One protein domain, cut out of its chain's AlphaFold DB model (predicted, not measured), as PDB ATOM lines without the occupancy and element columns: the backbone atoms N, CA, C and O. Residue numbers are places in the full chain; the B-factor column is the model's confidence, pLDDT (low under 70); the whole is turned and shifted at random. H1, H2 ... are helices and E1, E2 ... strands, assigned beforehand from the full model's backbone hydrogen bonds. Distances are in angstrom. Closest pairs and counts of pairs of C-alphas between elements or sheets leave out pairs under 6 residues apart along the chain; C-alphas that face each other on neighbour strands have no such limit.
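Overview. This is residues 2 to 89 of the 260 residues of an uncharacterized protein of Tissierella sp. P1 (UniProt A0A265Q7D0). One long helix, H1, sticks out as a free arm from a small, loose body, in which a two-stranded ladder, E1 and E2, and two short helices, H2 and H3, come with a second long helix, H4, that folds back past the ladder. A long loop, residues 71 to 83, then brings the backbone round from the end of H4 to E2, which pairs with E1. The printed part has 88 residues, with four named helices and two named strands in the order H1, E1, H2, H3, H4, E2; the sheet, order E1 - E2, is antiparallel and the class is mostly helix. The whole is extended, with a radius of gyration of the C-alphas of 21.1 A and spans of 70 by 29 by 19 A, the arm making much of the length.

Arrangement. Begin at the sheet: E1, residues 31 to 34, and E2, residues 84 to 87, are antiparallel neighbours, with 160 degrees between their directions. Look at C-alphas 32 and 86, which face each other at 4.7 A, and at N 33 and O 85, within hydrogen-bond range at 2.9 A, as are N 87 and O 31 at 2.8 A. H4, residues 51 to 70, is apart from E1, but only just, the closest C-alphas being 8.5 A apart. H2, residues 36 to 42, and H4 are near each other, with 5 pairs of C-alphas within 10 A. H3, residues 45 to 48, and H4 touch only at the corner by their link, and only just, with 3 pairs of C-alphas within 8 A; H4 does so with residues 53 to 54 alone, and the closest C-alphas are those of Ile 47 and Leu 54, 5.6 A. H1, residues 2 to 26, is apart from H2, H3, H4 and E2. Every O i to N i+4 pair is within hydrogen-bond range in H4, against 19 of 21 in H1 and 1 of 3 in H2, which has 3 of 4 O i to N i+3 pairs within range; H3 is too short for an i+4 pair.

Along the chain. Find C-alpha 31 at (176.984, 142.633, 204.725), where E1 begins; it is 10.0 A long, and E2 is 9.7 A. H1 starts at C-alpha 2, (191.302, 133.807, 163.344), and runs 36.3 A to C-alpha 26. H2 measures 10.3 A and H3 5.1 A. H4 runs 28.7 A, ending at C-alpha 70, (165.978, 145.971, 197.398).

Size, cuts and confidence. The C-alphas of Thr 2 and Pro 45 are the two farthest apart, 70.6 A. Residues 2 to 25, which belong to H1, stand free; the body without them spans 45 by 18 by 16 A. The printed part has no cut; the link from H4 to E2 is long, with 13 residues, and the other links are tight. Mean pLDDT of the printed part is 72.7, and 34 residues are under 70, among them 22 to 32, 73 to 79 and 84 to 89.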
ATOM      1  N   THR A   2     191.647 134.574 162.129       63.53
ATOM      2  CA  THR A   2     191.302 133.807 163.344       63.53
ATOM      3  C   THR A   2     192.052 134.197 164.633       63.53
ATOM      4  O   THR A   2     191.381 134.370 165.643       63.53
ATOM      5  N   PRO A   3     193.386 134.415 164.643       69.75
ATOM      6  CA  PRO A   3     194.085 134.768 165.887       69.75
ATOM      7  C   PRO A   3     193.759 136.175 166.417       69.75
ATOM      8  O   PRO A   3     193.902 136.425 167.605       69.75
ATOM      9  N   VAL A   4     193.300 137.093 165.558       72.44
ATOM     10  CA  VAL A   4     192.924 138.460 165.974       72.44
ATOM     11  C   VAL A   4     191.581 138.461 166.679       72.44
ATOM     12  O   VAL A   4     191.378 139.185 167.644       72.44
ATOM     13  N   LEU A   5     190.666 137.637 166.175       77.81
ATOM     14  CA  LEU A   5     189.294 137.574 166.649       77.81
ATOM     15  C   LEU A   5     189.263 137.139 168.118       77.81
ATOM     16  O   LEU A   5     188.629 137.793 168.931       77.81
ATOM     17  N   GLN A   6     190.087 136.151 168.480       79.25
ATOM     18  CA  GLN A   6     190.266 135.729 169.870       79.25
ATOM     19  C   GLN A   6     190.801 136.851 170.777       79.25
ATOM     20  O   GLN A   6     190.341 136.991 171.906       79.25
ATOM     21  N   ALA A   7     191.765 137.649 170.303       76.12
ATOM     22  CA  ALA A   7     192.311 138.761 171.083       76.12
ATOM     23  C   ALA A   7     191.270 139.872 171.301       76.12
ATOM     24  O   ALA A   7     191.178 140.422 172.396       76.12
ATOM     25  N   ILE A   8     190.454 140.167 170.284       78.19
ATOM     26  CA  ILE A   8     189.367 141.150 170.372       78.19
ATOM     27  C   ILE A   8     188.249 140.650 171.295       78.19
ATOM     28  O   ILE A   8     187.785 141.403 172.147       78.19
ATOM     29  N   ASP A   9     187.846 139.384 171.173       82.44
ATOM     30  CA  ASP A   9     186.827 138.791 172.044       82.44
ATOM     31  C   ASP A   9     187.275 138.824 173.508       82.44
ATOM     32  O   ASP A   9     186.506 139.206 174.390       82.44
ATOM     33  N   PHE A  10     188.543 138.500 173.768       77.62
ATOM     34  CA  PHE A  10     189.128 138.584 175.103       77.62
ATOM     35  C   PHE A  10     189.180 140.028 175.627       77.62
ATOM     36  O   PHE A  10     188.871 140.272 176.793       77.62
ATOM     37  N   GLN A  11     189.500 141.005 174.772       76.50
ATOM     38  CA  GLN A  11     189.452 142.426 175.132       76.50
ATOM     39  C   GLN A  11     188.036 142.867 175.509       76.50
ATOM     40  O   GLN A  11     187.852 143.559 176.509       76.50
ATOM     41  N   MET A  12     187.034 142.448 174.737       81.69
ATOM     42  CA  MET A  12     185.640 142.784 175.007       81.69
ATOM     43  C   MET A  12     185.149 142.149 176.315       81.69
ATOM     44  O   MET A  12     184.485 142.828 177.095       81.69
ATOM     45  N   GLN A  13     185.530 140.898 176.592       84.88
ATOM     46  CA  GLN A  13     185.235 140.227 177.863       84.88
ATOM     47  C   GLN A  13     185.875 140.951 179.049       84.88
ATOM     48  O   GLN A  13     185.186 141.256 180.015       84.88
ATOM     49  N   ILE A  14     187.157 141.322 178.958       81.25
ATOM     50  CA  ILE A  14     187.826 142.071 180.031       81.25
ATOM     51  C   ILE A  14     187.156 143.421 180.273       81.25
ATOM     52  O   ILE A  14     187.002 143.816 181.424       81.25
ATOM     53  N   LEU A  15     186.743 144.135 179.225       78.81
ATOM     54  CA  LEU A  15     186.033 145.405 179.389       78.81
ATOM     55  C   LEU A  15     184.680 145.220 180.089       78.81
ATOM     56  O   LEU A  15     184.325 146.036 180.939       78.81
ATOM     57  N   GLN A  16     183.953 144.145 179.776       83.75
ATOM     58  CA  GLN A  16     182.695 143.799 180.444       83.75
ATOM     59  C   GLN A  16     182.915 143.417 181.915       83.75
ATOM     60  O   GLN A  16     182.221 143.928 182.794       83.75
ATOM     61  N   ASP A  17     183.919 142.589 182.200       78.69
ATOM     62  CA  ASP A  17     184.269 142.183 183.564       78.69
ATOM     63  C   ASP A  17     184.730 143.379 184.399       78.69
ATOM     64  O   ASP A  17     184.348 143.541 185.557       78.69
ATOM     65  N   LEU A  18     185.511 144.272 183.800       74.38
ATOM     66  CA  LEU A  18     185.972 145.493 184.440       74.38
ATOM     67  C   LEU A  18     184.813 146.440 184.732       74.38
ATOM     68  O   LEU A  18     184.746 146.981 185.832       74.38
ATOM     69  N   GLN A  19     183.873 146.602 183.799       74.44
ATOM     70  CA  GLN A  19     182.648 147.359 184.046       74.44
ATOM     71  C   GLN A  19     181.881 146.778 185.241       74.44
ATOM     72  O   GLN A  19     181.435 147.536 186.102       74.44
ATOM     73  N   ALA A  20     181.769 145.451 185.335       73.12
ATOM     74  CA  ALA A  20     181.122 144.795 186.465       73.12
ATOM     75  C   ALA A  20     181.878 145.037 187.782       73.12
ATOM     76  O   ALA A  20     181.251 145.376 188.786       73.12
ATOM     77  N   VAL A  21     183.209 144.921 187.793       70.31
ATOM     78  CA  VAL A  21     184.039 145.191 188.979       70.31
ATOM     79  C   VAL A  21     183.936 146.652 189.406       70.31
ATOM     80  O   VAL A  21     183.758 146.920 190.590       70.31
ATOM     81  N   LEU A  22     183.986 147.596 188.466       67.94
ATOM     82  CA  LEU A  22     183.859 149.027 188.742       67.94
ATOM     83  C   LEU A  22     182.471 149.352 189.294       67.94
ATOM     84  O   LEU A  22     182.362 150.088 190.269       67.94
ATOM     85  N   HIS A  23     181.417 148.744 188.747       68.31
ATOM     86  CA  HIS A  23     180.063 148.895 189.274       68.31
ATOM     87  C   HIS A  23     179.936 148.351 190.708       68.31
ATOM     88  O   HIS A  23     179.284 148.968 191.542       68.31
ATOM     89  N   HIS A  24     180.578 147.223 191.028       64.62
ATOM     90  CA  HIS A  24     180.570 146.665 192.388       64.62
ATOM     91  C   HIS A  24     181.481 147.423 193.367       64.62
ATOM     92  O   HIS A  24     181.199 147.443 194.560       64.62
ATOM     93  N   GLN A  25     182.567 148.041 192.893       65.25
ATOM     94  CA  GLN A  25     183.423 148.911 193.710       65.25
ATOM     95  C   GLN A  25     182.785 150.283 193.953       65.25
ATOM     96  O   GLN A  25     182.955 150.845 195.029       65.25
ATOM     97  N   GLY A  26     182.045 150.809 192.973       60.28
ATOM     98  CA  GLY A  26     181.270 152.043 193.110       60.28
ATOM     99  C   GLY A  26     180.060 151.882 194.033       60.28
ATOM    100  O   GLY A  26     179.737 152.815 194.759       60.28
ATOM    101  N   TYR A  27     179.450 150.691 194.052       64.19
ATOM    102  CA  TYR A  27     178.309 150.342 194.903       64.19
ATOM    103  C   TYR A  27     178.596 149.057 195.698       64.19
ATOM    104  O   TYR A  27     178.145 147.972 195.305       64.19
ATOM    105  N   PRO A  28     179.376 149.134 196.797       63.47
ATOM    106  CA  PRO A  28     179.708 147.961 197.591       63.47
ATOM    107  C   PRO A  28     178.435 147.342 198.168       63.47
ATOM    108  O   PRO A  28     177.613 148.013 198.791       63.47
ATOM    109  N   ARG A  29     178.264 146.031 197.979       63.19
ATOM    110  CA  ARG A  29     177.204 145.294 198.672       63.19
ATOM    111  C   ARG A  29     177.562 145.200 200.148       63.19
ATOM    112  O   ARG A  29     178.591 144.618 200.499       63.19
ATOM    113  N   ASN A  30     176.716 145.759 200.996       68.75
ATOM    114  CA  ASN A  30     176.892 145.657 202.435       68.75
ATOM    115  C   ASN A  30     176.546 144.260 202.942       68.75
ATOM    116  O   ASN A  30     175.623 143.619 202.441       68.75
ATOM    117  N   ASP A  31     177.292 143.824 203.949       65.38
ATOM    118  CA  ASP A  31     176.984 142.633 204.725       65.38
ATOM    119  C   ASP A  31     176.029 143.029 205.855       65.38
ATOM    120  O   ASP A  31     176.316 143.943 206.635       65.38
ATOM    121  N   ILE A  32     174.861 142.391 205.904       68.38
ATOM    122  CA  ILE A  32     173.785 142.742 206.832       68.38
ATOM    123  C   ILE A  32     173.574 141.572 207.782       68.38
ATOM    124  O   ILE A  32     173.143 140.492 207.384       68.38
ATOM    125  N   GLU A  33     173.835 141.816 209.060       73.56
ATOM    126  CA  GLU A  33     173.629 140.851 210.128       73.56
ATOM    127  C   GLU A  33     172.331 141.183 210.877       73.56
ATOM    128  O   GLU A  33     172.159 142.292 211.388       73.56
ATOM    129  N   ILE A  34     171.411 140.215 210.950       74.12
ATOM    130  CA  ILE A  34     170.173 140.324 211.732       74.12
ATOM    131  C   ILE A  34     170.385 139.620 213.071       74.12
ATOM    132  O   ILE A  34     170.611 138.407 213.125       74.12
ATOM    133  N   VAL A  35     170.267 140.363 214.170       78.56
ATOM    134  CA  VAL A  35     170.469 139.819 215.516       78.56
ATOM    135  C   VAL A  35     169.205 139.089 215.975       78.56
ATOM    136  O   VAL A  35     168.273 139.676 216.530       78.56
ATOM    137  N   LEU A  36     169.181 137.769 215.772       70.94
ATOM    138  CA  LEU A  36     168.017 136.918 216.054       70.94
ATOM    139  C   LEU A  36     167.566 136.973 217.527       70.94
ATOM    140  O   LEU A  36     166.373 136.898 217.820       70.94
ATOM    141  N   GLU A  37     168.508 137.158 218.455       69.94
ATOM    142  CA  GLU A  37     168.227 137.280 219.891       69.94
ATOM    143  C   GLU A  37     167.338 138.484 220.213       69.94
ATOM    144  O   GLU A  37     166.442 138.387 221.054       69.94
ATOM    145  N   ARG A  38     167.537 139.606 219.508       68.25
ATOM    146  CA  ARG A  38     166.699 140.802 219.650       68.25
ATOM    147  C   ARG A  38     165.361 140.631 218.950       68.25
ATOM    148  O   ARG A  38     164.343 141.046 219.483       68.25
ATOM    149  N   LEU A  39     165.315 139.927 217.825       70.75
ATOM    150  CA  LEU A  39     164.047 139.609 217.165       70.75
ATOM    151  C   LEU A  39     163.139 138.722 218.049       70.75
ATOM    152  O   LEU A  39     161.917 138.872 218.071       70.75
ATOM    153  N   MET A  40     163.734 137.833 218.850       69.50
ATOM    154  CA  MET A  40     163.017 136.946 219.774       69.50
ATOM    155  C   MET A  40     162.414 137.631 221.013       69.50
ATOM    156  O   MET A  40     161.584 137.004 221.692       69.50
ATOM    157  N   THR A  41     162.805 138.870 221.336       73.00
ATOM    158  CA  THR A  41     162.185 139.650 222.424       73.00
ATOM    159  C   THR A  41     160.897 140.339 221.974       73.00
ATOM    160  O   THR A  41     159.987 140.489 222.786       73.00
ATOM    161  N   TYR A  42     160.780 140.674 220.686       69.69
ATOM    162  CA  TYR A  42     159.588 141.289 220.090       69.69
ATOM    163  C   TYR A  42     158.526 140.277 219.625       69.69
ATOM    164  O   TYR A  42     157.389 140.660 219.346       69.69
ATOM    165  N   CYS A  43     158.864 138.984 219.550       72.31
ATOM    166  CA  CYS A  43     157.936 137.939 219.114       72.31
ATOM    167  C   CYS A  43     156.772 137.747 220.118       72.31
ATOM    168  O   CYS A  43     157.025 137.526 221.311       72.31
ATOM    169  N   PRO A  44     155.499 137.769 219.667       76.56
ATOM    170  CA  PRO A  44     154.344 137.530 220.526       76.56
ATOM    171  C   PRO A  44     154.432 136.177 221.262       76.56
ATOM    172  O   PRO A  44     154.710 135.153 220.628       76.56
ATOM    173  N   PRO A  45     154.116 136.111 222.573       70.00
ATOM    174  CA  PRO A  45     154.245 134.884 223.372       70.00
ATOM    175  C   PRO A  45     153.455 133.685 222.824       70.00
ATOM    176  O   PRO A  45     153.842 132.538 223.024       70.00
ATOM    177  N   HIS A  46     152.359 133.954 222.108       68.69
ATOM    178  CA  HIS A  46     151.498 132.936 221.508       68.69
ATOM    179  C   HIS A  46     152.148 132.233 220.300       68.69
ATOM    180  O   HIS A  46     151.878 131.062 220.056       68.69
ATOM    181  N   ILE A  47     153.032 132.926 219.577       70.19
ATOM    182  CA  ILE A  47     153.729 132.418 218.382       70.19
ATOM    183  C   ILE A  47     155.059 131.763 218.781       70.19
ATOM    184  O   ILE A  47     155.489 130.782 218.180       70.19
ATOM    185  N   LYS A  48     155.679 132.244 219.866       66.44
ATOM    186  CA  LYS A  48     156.950 131.738 220.402       66.44
ATOM    187  C   LYS A  48     156.898 130.273 220.858       66.44
ATOM    188  O   LYS A  48     157.913 129.585 220.815       66.44
ATOM    189  N   ASN A  49     155.724 129.794 221.271       71.56
ATOM    190  CA  ASN A  49     155.531 128.428 221.767       71.56
ATOM    191  C   ASN A  49     155.263 127.396 220.658       71.56
ATOM    192  O   ASN A  49     155.359 126.198 220.924       71.56
ATOM    193  N   ASN A  50     154.937 127.827 219.432       78.06
ATOM    194  CA  ASN A  50     154.680 126.935 218.304       78.06
ATOM    195  C   ASN A  50     155.838 127.009 217.286       78.06
ATOM    196  O   ASN A  50     155.973 128.013 216.584       78.06
ATOM    197  N   PRO A  51     156.654 125.947 217.141       73.31
ATOM    198  CA  PRO A  51     157.832 125.960 216.272       73.31
ATOM    199  C   PRO A  51     157.536 126.298 214.805       73.31
ATOM    200  O   PRO A  51     158.370 126.895 214.128       73.31
ATOM    201  N   LYS A  52     156.351 125.924 214.303       77.31
ATOM    202  CA  LYS A  52     155.983 126.109 212.893       77.31
ATOM    203  C   LYS A  52     155.553 127.546 212.590       77.31
ATOM    204  O   LYS A  52     155.893 128.083 211.542       77.31
ATOM    205  N   GLU A  53     154.841 128.179 213.517       77.12
ATOM    206  CA  GLU A  53     154.418 129.578 213.381       77.12
ATOM    207  C   GLU A  53     155.581 130.542 213.623       77.12
ATOM    208  O   GLU A  53     155.690 131.554 212.936       77.12
ATOM    209  N   LEU A  54     156.508 130.183 214.518       76.88
ATOM    210  CA  LEU A  54     157.736 130.939 214.743       76.88
ATOM    211  C   LEU A  54     158.603 131.030 213.478       76.88
ATOM    212  O   LEU A  54     159.083 132.111 213.149       76.88
ATOM    213  N   GLN A  55     158.792 129.922 212.751       78.62
ATOM    214  CA  GLN A  55     159.557 129.939 211.499       78.62
ATOM    215  C   GLN A  55     158.887 130.787 210.415       78.62
ATOM    216  O   GLN A  55     159.573 131.534 209.722       78.62
ATOM    217  N   ASN A  56     157.561 130.706 210.285       83.44
ATOM    218  CA  ASN A  56     156.830 131.530 209.323       83.44
ATOM    219  C   ASN A  56     156.993 133.022 209.635       83.44
ATOM    220  O   ASN A  56     157.302 133.797 208.736       83.44
ATOM    221  N   TRP A  57     156.884 133.405 210.908       81.19
ATOM    222  CA  TRP A  57     157.071 134.791 211.333       81.19
ATOM    223  C   TRP A  57     158.505 135.293 211.104       81.19
ATOM    224  O   TRP A  57     158.693 136.390 210.586       81.19
ATOM    225  N   LEU A  58     159.526 134.487 211.421       81.56
ATOM    226  CA  LEU A  58     160.927 134.841 211.155       81.56
ATOM    227  C   LEU A  58     161.196 135.031 209.654       81.56
ATOM    228  O   LEU A  58     161.868 135.987 209.270       81.56
ATOM    229  N   ASN A  59     160.635 134.163 208.809       83.44
ATOM    230  CA  ASN A  59     160.750 134.283 207.355       83.44
ATOM    231  C   ASN A  59     160.023 135.526 206.820       83.44
ATOM    232  O   ASN A  59     160.531 136.188 205.920       83.44
ATOM    233  N   GLU A  60     158.864 135.881 207.379       85.81
ATOM    234  CA  GLU A  60     158.158 137.119 207.028       85.81
ATOM    235  C   GLU A  60     158.973 138.365 207.390       85.81
ATOM    236  O   GLU A  60     159.104 139.264 206.563       85.81
ATOM    237  N   GLN A  61     159.573 138.414 208.585       80.75
ATOM    238  CA  GLN A  61     160.422 139.545 208.980       80.75
ATOM    239  C   GLN A  61     161.683 139.643 208.115       80.75
ATOM    240  O   GLN A  61     162.030 140.732 207.661       80.75
ATOM    241  N   HIS A  62     162.324 138.511 207.815       81.81
ATOM    242  CA  HIS A  62     163.450 138.462 206.885       81.81
ATOM    243  C   HIS A  62     163.063 139.011 205.504       81.81
ATOM    244  O   HIS A  62     163.743 139.882 204.968       81.81
ATOM    245  N   ASN A  63     161.934 138.565 204.949       84.12
ATOM    246  CA  ASN A  63     161.467 139.019 203.640       84.12
ATOM    247  C   ASN A  63     161.089 140.506 203.634       84.12
ATOM    248  O   ASN A  63     161.334 141.188 202.644       84.12
ATOM    249  N   ASN A  64     160.546 141.036 204.733       82.62
ATOM    250  CA  ASN A  64     160.280 142.469 204.864       82.62
ATOM    251  C   ASN A  64     161.571 143.298 204.823       82.62
ATOM    252  O   ASN A  64     161.611 144.319 204.139       82.62
ATOM    253  N   ILE A  65     162.631 142.844 205.500       79.19
ATOM    254  CA  ILE A  65     163.941 143.510 205.482       79.19
ATOM    255  C   ILE A  65     164.558 143.439 204.079       79.19
ATOM    256  O   ILE A  65     165.026 144.456 203.574       79.19
ATOM    257  N   VAL A  66     164.500 142.281 203.413       79.06
ATOM    258  CA  VAL A  66     164.981 142.120 202.028       79.06
ATOM    259  C   VAL A  66     164.248 143.067 201.077       79.06
ATOM    260  O   VAL A  66     164.892 143.839 200.374       79.06
ATOM    261  N   ASN A  67     162.913 143.089 201.116       82.38
ATOM    262  CA  ASN A  67     162.107 143.970 200.268       82.38
ATOM    263  C   ASN A  67     162.387 145.454 200.539       82.38
ATOM    264  O   ASN A  67     162.374 146.265 199.615       82.38
ATOM    265  N   MET A  68     162.632 145.835 201.796       76.00
ATOM    266  CA  MET A  68     163.006 147.206 202.131       76.00
ATOM    267  C   MET A  68     164.357 147.565 201.509       76.00
ATOM    268  O   MET A  68     164.471 148.627 200.914       76.00
ATOM    269  N   MET A  69     165.343 146.669 201.579       72.88
ATOM    270  CA  MET A  69     166.697 146.914 201.073       72.88
ATOM    271  C   MET A  69     166.793 146.881 199.544       72.88
ATOM    272  O   MET A  69     167.527 147.677 198.968       72.88
ATOM    273  N   GLU A  70     166.030 146.020 198.868       75.12
ATOM    274  CA  GLU A  70     165.978 145.971 197.398       75.12
ATOM    275  C   GLU A  70     165.378 147.242 196.778       75.12
ATOM    276  O   GLU A  70     165.713 147.598 195.650       75.12
ATOM    277  N   ASN A  71     164.514 147.943 197.520       76.50
ATOM    278  CA  ASN A  71     163.890 149.192 197.080       76.50
ATOM    279  C   ASN A  71     164.688 150.452 197.464       76.50
ATOM    280  O   ASN A  71     164.278 151.559 197.104       76.50
ATOM    281  N   ILE A  72     165.806 150.323 198.190       73.50
ATOM    282  CA  ILE A  72     166.662 151.467 198.523       73.50
ATOM    283  C   ILE A  72     167.468 151.868 197.284       73.50
ATOM    284  O   ILE A  72     168.115 151.045 196.637       73.50
ATOM    285  N   ALA A  73     167.423 153.159 196.951       65.88
ATOM    286  CA  ALA A  73     168.206 153.708 195.853       65.88
ATOM    287  C   ALA A  73     169.719 153.601 196.156       65.88
ATOM    288  O   ALA A  73     170.108 153.806 197.306       65.88
ATOM    289  N   PRO A  74     170.578 153.358 195.147       61.31
ATOM    290  CA  PRO A  74     172.018 153.150 195.344       61.31
ATOM    291  C   PRO A  74     172.766 154.289 196.059       61.31
ATOM    292  O   PRO A  74     173.805 154.040 196.658       61.31
ATOM    293  N   ASP A  75     172.227 155.512 196.015       59.81
ATOM    294  CA  ASP A  75     172.819 156.717 196.615       59.81
ATOM    295  C   ASP A  75     172.172 157.110 197.963       59.81
ATOM    296  O   ASP A  75     172.445 158.184 198.495       59.81
ATOM    297  N   SER A  76     171.257 156.295 198.502       61.97
ATOM    298  CA  SER A  76     170.549 156.598 199.752       61.97
ATOM    299  C   SER A  76     171.323 156.108 200.973       61.97
ATOM    300  O   SER A  76     171.802 154.976 201.007       61.97
ATOM    301  N   ASP A  77     171.351 156.928 202.023       60.50
ATOM    302  CA  ASP A  77     171.942 156.558 203.308       60.50
ATOM    303  C   ASP A  77     171.197 155.376 203.951       60.50
ATOM    304  O   ASP A  77     169.964 155.289 203.913       60.50
ATOM    305  N   TYR A  78     171.951 154.472 204.581       65.69
ATOM    306  CA  TYR A  78     171.384 153.337 205.304       65.69
ATOM    307  C   TYR A  78     170.856 153.778 206.669       65.69
ATOM    308  O   TYR A  78     171.621 154.138 207.562       65.69
ATOM    309  N   ILE A  79     169.540 153.695 206.850       63.41
ATOM    310  CA  ILE A  79     168.881 153.915 208.138       63.41
ATOM    311  C   ILE A  79     168.311 152.572 208.581       63.41
ATOM    312  O   ILE A  79     167.397 152.041 207.953       63.41
ATOM    313  N   HIS A  80     168.876 152.003 209.643       70.25
ATOM    314  CA  HIS A  80     168.487 150.697 210.166       70.25
ATOM    315  C   HIS A  80     168.186 150.772 211.667       70.25
ATOM    316  O   HIS A  80     168.661 151.664 212.373       70.25
ATOM    317  N   PHE A  81     167.369 149.841 212.152       66.88
ATOM    318  CA  PHE A  81     167.099 149.679 213.578       66.88
ATOM    319  C   PHE A  81     168.278 148.971 214.276       66.88
ATOM    320  O   PHE A  81     169.131 148.364 213.630       66.88
ATOM    321  N   ASP A  82     168.349 149.076 215.607       68.75
ATOM    322  CA  ASP A  82     169.439 148.537 216.449       68.75
ATOM    323  C   ASP A  82     169.493 146.985 216.468       68.75
ATOM    324  O   ASP A  82     170.410 146.361 216.993       68.75
ATOM    325  N   ASP A  83     168.495 146.310 215.909       70.06
ATOM    326  CA  ASP A  83     168.464 144.857 215.708       70.06
ATOM    327  C   ASP A  83     169.155 144.398 214.410       70.06
ATOM    328  O   ASP A  83     169.403 143.200 214.240       70.06
ATOM    329  N   VAL A  84     169.508 145.336 213.529       67.88
ATOM    330  CA  VAL A  84     170.214 145.090 212.271       67.88
ATOM    331  C   VAL A  84     171.572 145.779 212.328       67.88
ATOM    332  O   VAL A  84     171.667 146.952 212.673       67.88
ATOM    333  N   LYS A  85     172.644 145.070 211.977       68.38
ATOM    334  CA  LYS A  85     173.983 145.648 211.852       68.38
ATOM    335  C   LYS A  85     174.414 145.598 210.398       68.38
ATOM    336  O   LYS A  85     174.550 144.521 209.824       68.38
ATOM    337  N   ILE A  86     174.644 146.768 209.813       67.25
ATOM    338  CA  ILE A  86     175.145 146.888 208.447       67.25
ATOM    339  C   ILE A  86     176.655 147.088 208.528       67.25
ATOM    340  O   ILE A  86     177.137 148.151 208.917       67.25
ATOM    341  N   ASN A  87     177.410 146.050 208.185       66.31
ATOM    342  CA  ASN A  87     178.837 146.179 207.965       66.31
ATOM    343  C   ASN A  87     179.035 146.551 206.498       66.31
ATOM    344  O   ASN A  87     178.596 145.836 205.594       66.31
ATOM    345  N   MET A  88     179.730 147.656 206.239       63.62
ATOM    346  CA  MET A  88     180.243 147.867 204.896       63.62
ATOM    347  C   MET A  88     181.234 146.738 204.644       63.62
ATOM    348  O   MET A  88     182.228 146.609 205.365       63.62
ATOM    349  N   THR A  89     180.931 145.871 203.675       57.41
ATOM    350  CA  THR A  89     181.908 144.891 203.216       57.41
ATOM    351  C   THR A  89     183.137 145.704 202.865       57.41
ATOM    352  O   THR A  89     183.070 146.565 201.989       57.41
TER     353      THR A  89